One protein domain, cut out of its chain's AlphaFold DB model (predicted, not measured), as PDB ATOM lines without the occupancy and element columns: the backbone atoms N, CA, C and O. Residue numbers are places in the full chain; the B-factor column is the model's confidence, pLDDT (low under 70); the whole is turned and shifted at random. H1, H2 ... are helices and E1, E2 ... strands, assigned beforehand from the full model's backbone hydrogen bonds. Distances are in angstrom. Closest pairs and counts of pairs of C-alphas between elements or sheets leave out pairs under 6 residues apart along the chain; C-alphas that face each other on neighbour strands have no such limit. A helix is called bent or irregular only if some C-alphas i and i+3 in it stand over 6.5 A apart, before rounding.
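What this domain is: This is residues 16 to 125 of the 129 residues of the protein "Ribo_biogen_C domain-containing protein" of marine metagenome (UniProt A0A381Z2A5). Look first for a very short two-strand sheet, E1 beside E2, which lies between two helices, H1 toward one side and H2 toward the other; next to it stands a second part, the helical hairpin of H3 and H4, with H5 set steeply to H4. H3 lies in the middle of the whole, facing E1, and a long unnamed loop, residues 70 to 89, leads from the sheet to it. The printed part has 110 residues, with five named helices and two named strands in the order E1 H1 H2 E2 H3 H4 H5; the sheet, E1 next to E2, is parallel. By its named elements it is mostly helix, though under half of the residues are in them. It is compact, with a radius of gyration of the C-alphas of 13.3 A and spans of 36 by 31 by 22 A.

Where its parts are: Find C-alpha 21 at (185.982, 243.648, 158.082), where E1 begins; it runs over residues 21 to 23, and E2 over residues 67 to 69. Between them along the chain come H1, residues 33 to 42, 15.2 A long, and H2, residues 51 to 61, 15.4 A. Both are irregular: C-alphas 34 and 37 are 7.1 A apart in H1, and C-alphas 52 and 55 are 7.7 A apart in H2. H3, residues 90 to 100, begins at C-alpha 90 (192.901, 233.222, 152.340) and is 15.5 A long. H4, residues 104 to 112, is 12.1 A long, and H5, residues 117 to 123, ends at C-alpha 123 (184.507, 219.327, 159.086).

How they stand to each other: Start at E1 and E2, parallel at 36 degrees, where N 22 and O 67 are 3.0 A apart and N 69 and O 22 are 3.0 A apart, both within hydrogen-bond range. E1, H1, H2 and E2 form a strand-helix-strand unit, two parallel neighbour strands with helices between them along the chain. Residues 21 to 22 of E1 also pair in parallel with residues 44 to 45. The closest C-alphas of E1 and H1 are those of Ile 21 and Ala 39, 5.9 A; of E1 and H3, those of Leu 23 and Ala 93, 7.3 A. H1 and H3 only just touch, with 3 pairs of C-alphas within 8 A, the closest those of Asn 33 and Phe 100, 5.4 A. H3 and H4 form a helical hairpin at a shallow tilt of 23 degrees, opposite ways, the closest C-alphas being those of Ala 95 and Ala 107, 4.4 A. H4 and H5 touch at a steep tilt of 59 degrees, closest at the C-alphas of Met 111 and Gly 117, 4.4 A. H2 touches no helix. Every O i to N i+4 pair is within hydrogen-bond range in H3, H4 and H5, against 4 of 6 in H1 and 4 of 7 in H2.

The domain as a whole: The two C-alphas farthest apart are those of Leu 63 and Lys 115, 36.2 A. The printed part has no cut, and the link from E2 to H3, 20 residues, is long. Look there for the low confidence: residue 83 and residues 85 to 86 are under 70, while the mean pLDDT of the printed part is 90.4.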
ATOM      1  N   LEU A  16     191.820 250.073 149.133       86.31
ATOM      2  CA  LEU A  16     190.935 249.239 149.932       86.31
ATOM      3  C   LEU A  16     189.630 249.972 150.276       86.31
ATOM      4  O   LEU A  16     189.608 251.205 150.342       86.31
ATOM      5  N   PRO A  17     188.547 249.219 150.534       84.88
ATOM      6  CA  PRO A  17     187.341 249.771 151.133       84.88
ATOM      7  C   PRO A  17     187.654 250.519 152.436       84.88
ATOM      8  O   PRO A  17     188.497 250.088 153.221       84.88
ATOM      9  N   LEU A  18     186.948 251.629 152.664       85.81
ATOM     10  CA  LEU A  18     187.112 252.479 153.853       85.81
ATOM     11  C   LEU A  18     186.365 251.954 155.089       85.81
ATOM     12  O   LEU A  18     186.502 252.506 156.174       85.81
ATOM     13  N   GLN A  19     185.538 250.930 154.903       90.50
ATOM     14  CA  GLN A  19     184.702 250.305 155.919       90.50
ATOM     15  C   GLN A  19     184.574 248.816 155.594       90.50
ATOM     16  O   GLN A  19     184.760 248.422 154.442       90.50
ATOM     17  N   GLY A  20     184.239 248.006 156.592       93.19
ATOM     18  CA  GLY A  20     184.124 246.553 156.459       93.19
ATOM     19  C   GLY A  20     185.051 245.823 157.415       93.19
ATOM     20  O   GLY A  20     185.619 246.424 158.328       93.19
ATOM     21  N   ILE A  21     185.198 244.520 157.208       95.44
ATOM     22  CA  ILE A  21     185.982 243.648 158.082       95.44
ATOM     23  C   ILE A  21     187.320 243.341 157.424       95.44
ATOM     24  O   ILE A  21     187.361 242.961 156.256       95.44
ATOM     25  N   VAL A  22     188.410 243.425 158.184       95.19
ATOM     26  CA  VAL A  22     189.701 242.852 157.783       95.19
ATOM     27  C   VAL A  22     190.018 241.636 158.643       95.19
ATOM     28  O   VAL A  22     189.969 241.698 159.874       95.19
ATOM     29  N   LEU A  23     190.325 240.516 157.988       94.81
ATOM     30  CA  LEU A  23     190.680 239.271 158.662       94.81
ATOM     31  C   LEU A  23     192.126 239.351 159.139       94.81
ATOM     32  O   LEU A  23     193.055 239.106 158.373       94.81
ATOM     33  N   ASP A  24     192.287 239.720 160.406       93.06
ATOM     34  CA  ASP A  24     193.567 239.953 161.064       93.06
ATOM     35  C   ASP A  24     193.784 238.896 162.161       93.06
ATOM     36  O   ASP A  24     193.120 238.957 163.202       93.06
ATOM     37  N   PRO A  25     194.711 237.934 161.974       89.56
ATOM     38  CA  PRO A  25     194.989 236.900 162.970       89.56
ATOM     39  C   PRO A  25     195.563 237.467 164.280       89.56
ATOM     40  O   PRO A  25     195.541 236.774 165.295       89.56
ATOM     41  N   PHE A  26     196.044 238.713 164.282       90.06
ATOM     42  CA  PHE A  26     196.573 239.411 165.454       90.06
ATOM     43  C   PHE A  26     195.537 240.311 166.144       90.06
ATOM     44  O   PHE A  26     195.873 240.999 167.111       90.06
ATOM     45  N   SER A  27     194.284 240.345 165.672       92.50
ATOM     46  CA  SER A  27     193.235 241.129 166.329       92.50
ATOM     47  C   SER A  27     192.876 240.544 167.698       92.50
ATOM     48  O   SER A  27     192.782 239.331 167.888       92.50
ATOM     49  N   GLU A  28     192.605 241.415 168.666       92.56
ATOM     50  CA  GLU A  28     192.068 241.006 169.967       92.56
ATOM     51  C   GLU A  28     190.595 240.587 169.861       92.56
ATOM     52  O   GLU A  28     190.139 239.713 170.602       92.56
ATOM     53  N   ARG A  29     189.858 241.169 168.906       95.19
ATOM     54  CA  ARG A  29     188.428 240.918 168.701       95.19
ATOM     55  C   ARG A  29     188.217 239.706 167.808       95.19
ATOM     56  O   ARG A  29     188.660 239.692 166.662       95.19
ATOM     57  N   VAL A  30     187.511 238.711 168.333       96.12
ATOM     58  CA  VAL A  30     187.065 237.542 167.570       96.12
ATOM     59  C   VAL A  30     185.855 237.930 166.725       96.12
ATOM     60  O   VAL A  30     184.969 238.624 167.219       96.12
ATOM     61  N   LEU A  31     185.831 237.488 165.470       96.06
ATOM     62  CA  LEU A  31     184.681 237.622 164.585       96.06
ATOM     63  C   LEU A  31     183.474 236.891 165.180       96.06
ATOM     64  O   LEU A  31     183.583 235.726 165.569       96.06
ATOM     65  N   SER A  32     182.322 237.548 165.193       94.12
ATOM     66  CA  SER A  32     181.055 236.942 165.598       94.12
ATOM     67  C   SER A  32     179.919 237.332 164.655       94.12
ATOM     68  O   SER A  32     180.059 238.207 163.801       94.12
ATOM     69  N   ASN A  33     178.755 236.713 164.843       92.94
ATOM     70  CA  ASN A  33     177.543 237.027 164.084       92.94
ATOM     71  C   ASN A  33     177.113 238.504 164.163       92.94
ATOM     72  O   ASN A  33     176.521 239.019 163.214       92.94
ATOM     73  N   SER A  34     177.453 239.227 165.236       93.62
ATOM     74  CA  SER A  34     177.162 240.662 165.345       93.62
ATOM     75  C   SER A  34     177.933 241.521 164.339       93.62
ATOM     76  O   SER A  34     177.537 242.654 164.081       93.62
ATOM     77  N   ASP A  35     179.003 240.990 163.739       95.19
ATOM     78  CA  ASP A  35     179.772 241.685 162.706       95.19
ATOM     79  C   ASP A  35     179.129 241.585 161.307       95.19
ATOM     80  O   ASP A  35     179.604 242.239 160.379       95.19
ATOM     81  N   SER A  36     178.027 240.838 161.138       95.06
ATOM     82  CA  SER A  36     177.363 240.647 159.834       95.06
ATOM     83  C   SER A  36     177.044 241.970 159.132       95.06
ATOM     84  O   SER A  36     177.280 242.108 157.936       95.06
ATOM     85  N   ILE A  37     176.607 242.983 159.891       94.44
ATOM     86  CA  ILE A  37     176.312 244.314 159.347       94.44
ATOM     87  C   ILE A  37     177.551 244.988 158.742       94.44
ATOM     88  O   ILE A  37     177.457 245.651 157.714       94.44
ATOM     89  N   LEU A  38     178.733 244.797 159.337       93.69
ATOM     90  CA  LEU A  38     179.987 245.339 158.806       93.69
ATOM     91  C   LEU A  38     180.377 244.622 157.513       93.69
ATOM     92  O   LEU A  38     180.816 245.271 156.561       93.69
ATOM     93  N   ALA A  39     180.189 243.300 157.468       93.75
ATOM     94  CA  ALA A  39     180.431 242.503 156.272       93.75
ATOM     95  C   ALA A  39     179.498 242.906 155.117       93.75
ATOM     96  O   ALA A  39     179.958 243.016 153.986       93.75
ATOM     97  N   GLU A  40     178.221 243.178 155.382       93.19
ATOM     98  CA  GLU A  40     177.264 243.637 154.363       93.19
ATOM     99  C   GLU A  40     177.583 245.050 153.852       93.19
ATOM    100  O   GLU A  40     177.527 245.314 152.652       93.19
ATOM    101  N   VAL A  41     177.937 245.962 154.758       91.12
ATOM    102  CA  VAL A  41     178.136 247.386 154.449       91.12
ATOM    103  C   VAL A  41     179.488 247.663 153.785       91.12
ATOM    104  O   VAL A  41     179.600 248.583 152.969       91.12
ATOM    105  N   GLY A  42     180.532 246.912 154.136       90.38
ATOM    106  CA  GLY A  42     181.902 247.162 153.673       90.38
ATOM    107  C   GLY A  42     182.611 245.979 153.020       90.38
ATOM    108  O   GLY A  42     183.668 246.155 152.412       90.38
ATOM    109  N   GLY A  43     182.040 244.781 153.104       93.50
ATOM    110  CA  GLY A  43     182.672 243.553 152.642       93.50
ATOM    111  C   GLY A  43     183.690 242.983 153.630       93.50
ATOM    112  O   GLY A  43     183.913 243.491 154.734       93.50
ATOM    113  N   ILE A  44     184.319 241.890 153.200       95.81
ATOM    114  CA  ILE A  44     185.343 241.160 153.947       95.81
ATOM    115  C   ILE A  44     186.652 241.222 153.162       95.81
ATOM    116  O   ILE A  44     186.715 240.852 151.989       95.81
ATOM    117  N   VAL A  45     187.713 241.664 153.827       95.00
ATOM    118  CA  VAL A  45     189.058 241.790 153.270       95.00
ATOM    119  C   VAL A  45     189.945 240.692 153.849       95.00
ATOM    120  O   VAL A  45     190.279 240.693 155.034       95.00
ATOM    121  N   GLY A  46     190.348 239.759 152.986       93.75
ATOM    122  CA  GLY A  46     191.435 238.821 153.261       93.75
ATOM    123  C   GLY A  46     192.778 239.399 152.815       93.75
ATOM    124  O   GLY A  46     192.858 240.074 151.788       93.75
ATOM    125  N   VAL A  47     193.838 239.118 153.570       89.75
ATOM    126  CA  VAL A  47     195.200 239.574 153.260       89.75
ATOM    127  C   VAL A  47     196.037 238.374 152.848       89.75
ATOM    128  O   VAL A  47     196.255 237.463 153.642       89.75
ATOM    129  N   ASP A  48     196.508 238.380 151.605       85.19
ATOM    130  CA  ASP A  48     197.432 237.368 151.097       85.19
ATOM    131  C   ASP A  48     198.870 237.884 151.230       85.19
ATOM    132  O   ASP A  48     199.344 238.695 150.432       85.19
ATOM    133  N   CYS A  49     199.550 237.478 152.301       79.38
ATOM    134  CA  CYS A  49     200.944 237.825 152.545       79.38
ATOM    135  C   CYS A  49     201.709 236.645 153.146       79.38
ATOM    136  O   CYS A  49     201.135 235.765 153.788       79.38
ATOM    137  N   SER A  50     203.034 236.645 152.988       79.50
ATOM    138  CA  SER A  50     203.875 235.688 153.705       79.50
ATOM    139  C   SER A  50     203.826 235.954 155.213       79.50
ATOM    140  O   SER A  50     203.708 237.098 155.650       79.50
ATOM    141  N   TRP A  51     203.989 234.900 156.018       71.88
ATOM    142  CA  TRP A  51     204.034 235.019 157.480       71.88
ATOM    143  C   TRP A  51     205.099 236.011 157.968       71.88
ATOM    144  O   TRP A  51     204.849 236.757 158.907       71.88
ATOM    145  N   ASN A  52     206.237 236.099 157.270       79.69
ATOM    146  CA  ASN A  52     207.310 237.049 157.585       79.69
ATOM    147  C   ASN A  52     206.874 238.520 157.461       79.69
ATOM    148  O   ASN A  52     207.480 239.389 158.078       79.69
ATOM    149  N   MET A  53     205.853 238.809 156.648       82.25
ATOM    150  CA  MET A  53     205.351 240.164 156.400       82.25
ATOM    151  C   MET A  53     204.041 240.459 157.138       82.25
ATOM    152  O   MET A  53     203.558 241.592 157.067       82.25
ATOM    153  N   ALA A  54     203.455 239.471 157.819       81.94
ATOM    154  CA  ALA A  54     202.103 239.560 158.352       81.94
ATOM    155  C   ALA A  54     201.967 240.701 159.373       81.94
ATOM    156  O   ALA A  54     201.189 241.624 159.141       81.94
ATOM    157  N   GLU A  55     202.782 240.725 160.431       83.06
ATOM    158  CA  GLU A  55     202.705 241.761 161.479       83.06
ATOM    159  C   GLU A  55     202.828 243.188 160.923       83.06
ATOM    160  O   GLU A  55     202.022 244.069 161.239       83.06
ATOM    161  N   ALA A  56     203.804 243.417 160.039       85.56
ATOM    162  CA  ALA A  56     204.023 244.721 159.422       85.56
ATOM    163  C   ALA A  56     202.871 245.129 158.486       85.56
ATOM    164  O   ALA A  56     202.578 246.320 158.345       85.56
ATOM    165  N   THR A  57     202.217 244.159 157.841       85.44
ATOM    166  CA  THR A  57     201.081 244.395 156.939       85.44
ATOM    167  C   THR A  57     199.819 244.731 157.729       85.44
ATOM    168  O   THR A  57     199.200 245.767 157.479       85.44
ATOM    169  N   PHE A  58     199.479 243.928 158.739       85.81
ATOM    170  CA  PHE A  58     198.296 244.142 159.579       85.81
ATOM    171  C   PHE A  58     198.390 245.417 160.421       85.81
ATOM    172  O   PHE A  58     197.406 246.144 160.548       85.81
ATOM    173  N   SER A  59     199.590 245.788 160.877       84.06
ATOM    174  CA  SER A  59     199.808 247.068 161.569       84.06
ATOM    175  C   SER A  59     199.429 248.285 160.716       84.06
ATOM    176  O   SER A  59     198.917 249.269 161.243       84.06
ATOM    177  N   LYS A  60     199.630 248.227 159.390       83.19
ATOM    178  CA  LYS A  60     199.241 249.307 158.465       83.19
ATOM    179  C   LYS A  60     197.744 249.303 158.154       83.19
ATOM    180  O   LYS A  60     197.169 250.368 157.953       83.19
ATOM    181  N   LEU A  61     197.117 248.127 158.125       81.19
ATOM    182  CA  LEU A  61     195.688 247.975 157.829       81.19
ATOM    183  C   LEU A  61     194.789 248.588 158.905       81.19
ATOM    184  O   LEU A  61     193.743 249.138 158.568       81.19
ATOM    185  N   LYS A  62     195.237 248.604 160.168       72.75
ATOM    186  CA  LYS A  62     194.539 249.280 161.279       72.75
ATOM    187  C   LYS A  62     194.271 250.772 161.025       72.75
ATOM    188  O   LYS A  62     193.389 251.345 161.649       72.75
ATOM    189  N   LEU A  63     195.017 251.402 160.116       74.81
ATOM    190  CA  LEU A  63     194.886 252.824 159.789       74.81
ATOM    191  C   LEU A  63     193.888 253.113 158.654       74.81
ATOM    192  O   LEU A  63     193.718 254.272 158.292       74.81
ATOM    193  N   MET A  64     193.262 252.089 158.066       80.56
ATOM    194  CA  MET A  64     192.455 252.221 156.841       80.56
ATOM    195  C   MET A  64     190.934 252.219 157.078       80.56
ATOM    196  O   MET A  64     190.181 252.142 156.117       80.56
ATOM    197  N   GLY A  65     190.474 252.306 158.332       83.12
ATOM    198  CA  GLY A  65     189.039 252.335 158.671       83.12
ATOM    199  C   GLY A  65     188.336 250.971 158.633       83.12
ATOM    200  O   GLY A  65     187.162 250.875 158.978       83.12
ATOM    201  N   LEU A  66     189.055 249.907 158.263       91.19
ATOM    202  CA  LEU A  66     188.577 248.532 158.363       91.19
ATOM    203  C   LEU A  66     188.594 248.059 159.817       91.19
ATOM    204  O   LEU A  66     189.544 248.312 160.558       91.19
ATOM    205  N   GLU A  67     187.568 247.308 160.196       93.81
ATOM    206  CA  GLU A  67     187.411 246.724 161.520       93.81
ATOM    207  C   GLU A  67     188.163 245.383 161.595       93.81
ATOM    208  O   GLU A  67     187.750 244.408 160.956       93.81
ATOM    209  N   PRO A  68     189.268 245.284 162.358       94.75
ATOM    210  CA  PRO A  68     190.045 244.055 162.429       94.75
ATOM    211  C   PRO A  68     189.322 243.001 163.265       94.75
ATOM    212  O   PRO A  68     188.902 243.259 164.402       94.75
ATOM    213  N   ARG A  69     189.225 241.784 162.733       95.94
ATOM    214  CA  ARG A  69     188.685 240.612 163.434       95.94
ATOM    215  C   ARG A  69     189.584 239.404 163.212       95.94
ATOM    216  O   ARG A  69     189.958 239.116 162.076       95.94
ATOM    217  N   LYS A  70     189.892 238.678 164.286       95.31
ATOM    218  CA  LYS A  70     190.480 237.339 164.191       95.31
ATOM    219  C   LYS A  70     189.366 236.320 164.036       95.31
ATOM    220  O   LYS A  70     188.285 236.490 164.597       95.31
ATOM    221  N   LEU A  71     189.620 235.256 163.292       94.75
ATOM    222  CA  LEU A  71     188.656 234.166 163.193       94.75
ATOM    223  C   LEU A  71     188.627 233.354 164.500       94.75
ATOM    224  O   LEU A  71     189.652 233.277 165.184       94.75
ATOM    225  N   PRO A  72     187.480 232.742 164.845       92.25
ATOM    226  CA  PRO A  72     187.423 231.654 165.818       92.25
ATOM    227  C   PRO A  72     188.334 230.482 165.420       92.25
ATOM    228  O   PRO A  72     188.898 230.459 164.323       92.25
ATOM    229  N   ASP A  73     188.443 229.481 166.292       90.50
ATOM    230  CA  ASP A  73     189.238 228.277 166.035       90.50
ATOM    231  C   ASP A  73     188.619 227.432 164.909       90.50
ATOM    232  O   ASP A  73     187.814 226.529 165.136       90.50
ATOM    233  N   VAL A  74     188.999 227.748 163.671       92.44
ATOM    234  CA  VAL A  74     188.596 227.027 162.462       92.44
ATOM    235  C   VAL A  74     189.699 226.054 162.057       92.44
ATOM    236  O   VAL A  74     190.884 226.404 161.989       92.44
ATOM    237  N   ILE A  75     189.309 224.823 161.745       92.25
ATOM    238  CA  ILE A  75     190.231 223.765 161.344       92.25
ATOM    239  C   ILE A  75     190.451 223.843 159.821       92.25
ATOM    240  O   ILE A  75     189.480 223.746 159.065       92.25
ATOM    241  N   PRO A  76     191.698 224.000 159.332       92.12
ATOM    242  CA  PRO A  76     191.984 223.980 157.898       92.12
ATOM    243  C   PRO A  76     191.821 222.584 157.297       92.12
ATOM    244  O   PRO A  76     192.261 221.591 157.885       92.12
ATOM    245  N   ALA A  77     191.293 222.528 156.074       92.75
ATOM    246  CA  ALA A  77     191.245 221.323 155.243       92.75
ATOM    247  C   ALA A  77     192.134 221.429 153.992       92.75
ATOM    248  O   ALA A  77     192.197 220.492 153.191       92.75
ATOM    249  N   ASN A  78     192.823 222.558 153.797       88.75
ATOM    250  CA  ASN A  78     193.728 222.726 152.668       88.75
ATOM    251  C   ASN A  78     194.846 221.652 152.655       88.75
ATOM    252  O   ASN A  78     195.380 221.300 153.707       88.75
ATOM    253  N   PRO A  79     195.276 221.155 151.475       84.88
ATOM    254  CA  PRO A  79     196.225 220.040 151.368       84.88
ATOM    255  C   PRO A  79     197.599 220.281 152.006       84.88
ATOM    256  O   PRO A  79     198.308 219.327 152.306       84.88
ATOM    257  N   VAL A  80     197.997 221.543 152.188       81.12
ATOM    258  CA  VAL A  80     199.324 221.909 152.704       81.12
ATOM    259  C   VAL A  80     199.352 221.888 154.235       81.12
ATOM    260  O   VAL A  80     200.341 221.462 154.834       81.12
ATOM    261  N   ASN A  81     198.274 222.339 154.877       76.44
ATOM    262  CA  ASN A  81     198.191 222.517 156.326       76.44
ATOM    263  C   ASN A  81     197.034 221.747 156.977       76.44
ATOM    264  O   ASN A  81     196.674 222.066 158.108       76.44
ATOM    265  N   SER A  82     196.465 220.750 156.295       70.69
ATOM    266  CA  SER A  82     195.350 219.942 156.800       70.69
ATOM    267  C   SER A  82     195.595 219.474 158.241       70.69
ATOM    268  O   SER A  82     196.659 218.937 158.560       70.69
ATOM    269  N   GLY A  83     194.633 219.749 159.125       62.66
ATOM    270  CA  GLY A  83     194.689 219.388 160.547       62.66
ATOM    271  C   GLY A  83     195.576 220.274 161.437       62.66
ATOM    272  O   GLY A  83     195.595 220.077 162.649       62.66
ATOM    273  N   LYS A  84     196.293 221.269 160.892       71.81
ATOM    274  CA  LYS A  84     197.094 222.229 161.676       71.81
ATOM    275  C   LYS A  84     196.303 223.512 161.921       71.81
ATOM    276  O   LYS A  84     196.308 224.403 161.076       71.81
ATOM    277  N   ILE A  85     195.650 223.606 163.080       64.75
ATOM    278  CA  ILE A  85     194.857 224.775 163.510       64.75
ATOM    279  C   ILE A  85     195.618 226.091 163.250       64.75
ATOM    280  O   ILE A  85     196.829 226.180 163.465       64.75
ATOM    281  N   GLY A  86     194.903 227.110 162.757       66.69
ATOM    282  CA  GLY A  86     195.426 228.470 162.566       66.69
ATOM    283  C   GLY A  86     196.151 228.738 161.241       66.69
ATOM    284  O   GLY A  86     196.581 229.863 161.002       66.69
ATOM    285  N   LYS A  87     196.278 227.746 160.348       81.50
ATOM    286  CA  LYS A  87     196.907 227.904 159.019       81.50
ATOM    287  C   LYS A  87     195.900 227.778 157.877       81.50
ATOM    288  O   LYS A  87     196.050 226.949 156.974       81.50
ATOM    289  N   LEU A  88     194.865 228.608 157.951       90.62
ATOM    290  CA  LEU A  88     193.883 228.759 156.884       90.62
ATOM    291  C   LEU A  88     194.534 229.398 155.652       90.62
ATOM    292  O   LEU A  88     195.390 230.275 155.756       90.62
ATOM    293  N   THR A  89     194.097 228.976 154.476       92.50
ATOM    294  CA  THR A  89     194.271 229.745 153.242       92.50
ATOM    295  C   THR A  89     193.407 231.005 153.285       92.50
ATOM    296  O   THR A  89     192.397 231.052 153.986       92.50
ATOM    297  N   THR A  90     193.734 232.012 152.472       93.31
ATOM    298  CA  THR A  90     192.901 233.222 152.340       93.31
ATOM    299  C   THR A  90     191.463 232.887 151.925       93.31
ATOM    300  O   THR A  90     190.526 233.528 152.389       93.31
ATOM    301  N   ALA A  91     191.273 231.845 151.105       95.81
ATOM    302  CA  ALA A  91     189.946 231.365 150.723       95.81
ATOM    303  C   ALA A  91     189.173 230.760 151.907       95.81
ATOM    304  O   ALA A  91     188.025 231.133 152.121       95.81
ATOM    305  N   GLU A  92     189.803 229.890 152.708       96.31
ATOM    306  CA  GLU A  92     189.195 229.357 153.940       96.31
ATOM    307  C   GLU A  92     188.860 230.468 154.928       96.31
ATOM    308  O   GLU A  92     187.797 230.441 155.542       96.31
ATOM    309  N   ALA A  93     189.750 231.449 155.078       95.94
ATOM    310  CA  ALA A  93     189.545 232.567 155.983       95.94
ATOM    311  C   ALA A  93     188.320 233.402 155.574       95.94
ATOM    312  O   ALA A  93     187.445 233.655 156.402       95.94
ATOM    313  N   ILE A  94     188.213 233.768 154.291       97.19
ATOM    314  CA  ILE A  94     187.059 234.509 153.761       97.19
ATOM    315  C   ILE A  94     185.778 233.680 153.869       97.19
ATOM    316  O   ILE A  94     184.770 234.187 154.353       97.19
ATOM    317  N   ALA A  95     185.808 232.403 153.481       97.44
ATOM    318  CA  ALA A  95     184.639 231.534 153.587       97.44
ATOM    319  C   ALA A  95     184.174 231.372 155.041       97.44
ATOM    320  O   ALA A  95     182.981 231.450 155.305       97.44
ATOM    321  N   SER A  96     185.099 231.223 155.994       96.81
ATOM    322  CA  SER A  96     184.767 231.172 157.427       96.81
ATOM    323  C   SER A  96     184.076 232.449 157.876       96.81
ATOM    324  O   SER A  96     183.063 232.398 158.564       96.81
ATOM    325  N   ALA A  97     184.607 233.600 157.465       97.12
ATOM    326  CA  ALA A  97     184.027 234.881 157.821       97.12
ATOM    327  C   ALA A  97     182.607 235.045 157.268       97.12
ATOM    328  O   ALA A  97     181.717 235.477 157.996       97.12
ATOM    329  N   LEU A  98     182.374 234.619 156.025       97.06
ATOM    330  CA  LEU A  98     181.045 234.583 155.416       97.06
ATOM    331  C   LEU A  98     180.094 233.635 156.161       97.06
ATOM    332  O   LEU A  98     178.945 234.001 156.387       97.06
ATOM    333  N   MET A  99     180.564 232.463 156.603       97.06
ATOM    334  CA  MET A  99     179.760 231.539 157.416       97.06
ATOM    335  C   MET A  99     179.318 232.184 158.737       97.06
ATOM    336  O   MET A  99     178.135 232.127 159.068       97.06
ATOM    337  N   PHE A 100     180.232 232.844 159.457       96.00
ATOM    338  CA  PHE A 100     179.903 233.554 160.700       96.00
ATOM    339  C   PHE A 100     179.026 234.790 160.479       96.00
ATOM    340  O   PHE A 100     178.258 235.148 161.365       96.00
ATOM    341  N   CYS A 101     179.104 235.419 159.304       95.62
ATOM    342  CA  CYS A 101     178.296 236.582 158.932       95.62
ATOM    343  C   CYS A 101     176.990 236.214 158.201       95.62
ATOM    344  O   CYS A 101     176.456 237.033 157.457       95.62
ATOM    345  N   HIS A 102     176.507 234.973 158.350       94.12
ATOM    346  CA  HIS A 102     175.264 234.465 157.748       94.12
ATOM    347  C   HIS A 102     175.181 234.539 156.206       94.12
ATOM    348  O   HIS A 102     174.098 234.464 155.636       94.12
ATOM    349  N   GLN A 103     176.319 234.606 155.512       95.12
ATOM    350  CA  GLN A 103     176.433 234.643 154.045       95.12
ATOM    351  C   GLN A 103     176.844 233.269 153.494       95.12
ATOM    352  O   GLN A 103     177.838 233.115 152.776       95.12
ATOM    353  N   LYS A 104     176.085 232.235 153.869       96.06
ATOM    354  CA  LYS A 104     176.421 230.828 153.605       96.06
ATOM    355  C   LYS A 104     176.577 230.525 152.116       96.06
ATOM    356  O   LYS A 104     177.487 229.792 151.737       96.06
ATOM    357  N   GLU A 105     175.709 231.066 151.273       97.19
ATOM    358  CA  GLU A 105     175.699 230.800 149.833       97.19
ATOM    359  C   GLU A 105     177.011 231.256 149.185       97.19
ATOM    360  O   GLU A 105     177.625 230.487 148.447       97.19
ATOM    361  N   GLN A 106     177.496 232.450 149.543       96.75
ATOM    362  CA  GLN A 106     178.782 232.970 149.066       96.75
ATOM    363  C   GLN A 106     179.957 232.130 149.580       96.75
ATOM    364  O   GLN A 106     180.901 231.855 148.838       96.75
ATOM    365  N   ALA A 107     179.903 231.683 150.839       97.56
ATOM    366  CA  ALA A 107     180.930 230.808 151.399       97.56
ATOM    367  C   ALA A 107     181.010 229.479 150.630       97.56
ATOM    368  O   ALA A 107     182.098 229.039 150.254       97.56
ATOM    369  N   VAL A 108     179.859 228.857 150.355       98.00
ATOM    370  CA  VAL A 108     179.760 227.615 149.571       98.00
ATOM    371  C   VAL A 108     180.268 227.827 148.149       98.00
ATOM    372  O   VAL A 108     181.035 227.002 147.654       98.00
ATOM    373  N   GLU A 109     179.903 228.935 147.507       98.00
ATOM    374  CA  GLU A 109     180.360 229.276 146.161       98.00
ATOM    375  C   GLU A 109     181.887 229.424 146.107       98.00
ATOM    376  O   GLU A 109     182.539 228.773 145.284       98.00
ATOM    377  N   ILE A 110     182.483 230.179 147.036       97.69
ATOM    378  CA  ILE A 110     183.942 230.315 147.153       97.69
ATOM    379  C   ILE A 110     184.602 228.960 147.366       97.69
ATOM    380  O   ILE A 110     185.596 228.660 146.705       97.69
ATOM    381  N   MET A 111     184.075 228.124 148.258       98.06
ATOM    382  CA  MET A 111     184.688 226.830 148.543       98.06
ATOM    383  C   MET A 111     184.501 225.816 147.411       98.06
ATOM    384  O   MET A 111     185.337 224.926 147.261       98.06
ATOM    385  N   SER A 112     183.481 225.968 146.564       97.38
ATOM    386  CA  SER A 112     183.202 225.050 145.451       97.38
ATOM    387  C   SER A 112     184.308 225.008 144.390       97.38
ATOM    388  O   SER A 112     184.491 223.986 143.728       97.38
ATOM    389  N   ILE A 113     185.103 226.078 144.258       97.00
ATOM    390  CA  ILE A 113     186.218 226.127 143.295       97.00
ATOM    391  C   ILE A 113     187.419 225.278 143.745       97.00
ATOM    392  O   ILE A 113     188.326 225.012 142.952       97.00
ATOM    393  N   PHE A 114     187.453 224.857 145.014       96.25
ATOM    394  CA  PHE A 114     188.525 224.054 145.590       96.25
ATOM    395  C   PHE A 114     188.050 222.621 145.827       96.25
ATOM    396  O   PHE A 114     187.050 222.387 146.496       96.25
ATOM    397  N   LYS A 115     188.825 221.629 145.366       95.56
ATOM    398  CA  LYS A 115     188.484 220.200 145.536       95.56
ATOM    399  C   LYS A 115     188.239 219.788 146.995       95.56
ATOM    400  O   LYS A 115     187.456 218.886 147.253       95.56
ATOM    401  N   TRP A 116     188.926 220.434 147.934       94.94
ATOM    402  CA  TRP A 116     188.836 220.179 149.375       94.94
ATOM    403  C   TRP A 116     187.812 221.083 150.084       94.94
ATOM    404  O   TRP A 116     187.590 220.938 151.283       94.94
ATOM    405  N   GLY A 117     187.173 222.011 149.367       96.62
ATOM    406  CA  GLY A 117     186.256 222.986 149.948       96.62
ATOM    407  C   GLY A 117     184.995 222.398 150.587       96.62
ATOM    408  O   GLY A 117     184.659 222.814 151.694       96.62
ATOM    409  N   PRO A 118     184.320 221.398 149.988       96.25
ATOM    410  CA  PRO A 118     183.204 220.724 150.652       96.25
ATOM    411  C   PRO A 118     183.608 220.083 151.989       96.25
ATOM    412  O   PRO A 118     182.925 220.277 152.991       96.25
ATOM    413  N   ALA A 119     184.767 219.415 152.028       95.25
ATOM    414  CA  ALA A 119     185.295 218.806 153.249       95.25
ATOM    415  C   ALA A 119     185.618 219.855 154.328       95.25
ATOM    416  O   ALA A 119     185.367 219.622 155.508       95.25
ATOM    417  N   PHE A 120     186.124 221.029 153.935       95.94
ATOM    418  CA  PHE A 120     186.343 222.153 154.849       95.94
ATOM    419  C   PHE A 120     185.053 222.595 155.554       95.94
ATOM    420  O   PHE A 120     185.041 222.769 156.777       95.94
ATOM    421  N   LEU A 121     183.970 222.763 154.789       96.81
ATOM    422  CA  LEU A 121     182.675 223.191 155.318       96.81
ATOM    423  C   LEU A 121     182.046 222.122 156.215       96.81
ATOM    424  O   LEU A 121     181.503 222.458 157.266       96.81
ATOM    425  N   GLU A 122     182.141 220.851 155.820       95.06
ATOM    426  CA  GLU A 122     181.612 219.712 156.575       95.06
ATOM    427  C   GLU A 122     182.340 219.519 157.911       95.06
ATOM    428  O   GLU A 122     181.698 219.417 158.959       95.06
ATOM    429  N   MET A 123     183.674 219.541 157.897       93.50
ATOM    430  CA  MET A 123     184.507 219.327 159.086       93.50
ATOM    431  C   MET A 123     184.246 220.362 160.186       93.50
ATOM    432  O   MET A 123     184.303 220.041 161.369       93.50
ATOM    433  N   ASN A 124     183.935 221.596 159.800       94.56
ATOM    434  CA  ASN A 124     183.658 222.697 160.720       94.56
ATOM    435  C   ASN A 124     182.141 222.935 160.916       94.56
ATOM    436  O   ASN A 124     181.735 223.935 161.500       94.56
ATOM    437  N   SER A 125     181.276 222.024 160.458       94.81
ATOM    438  CA  SER A 125     179.811 222.189 160.503       94.81
ATOM    439  C   SER A 125     179.238 222.487 161.894       94.81
ATOM    440  O   SER A 125     178.221 223.169 162.013       94.81
TER     441      SER A 125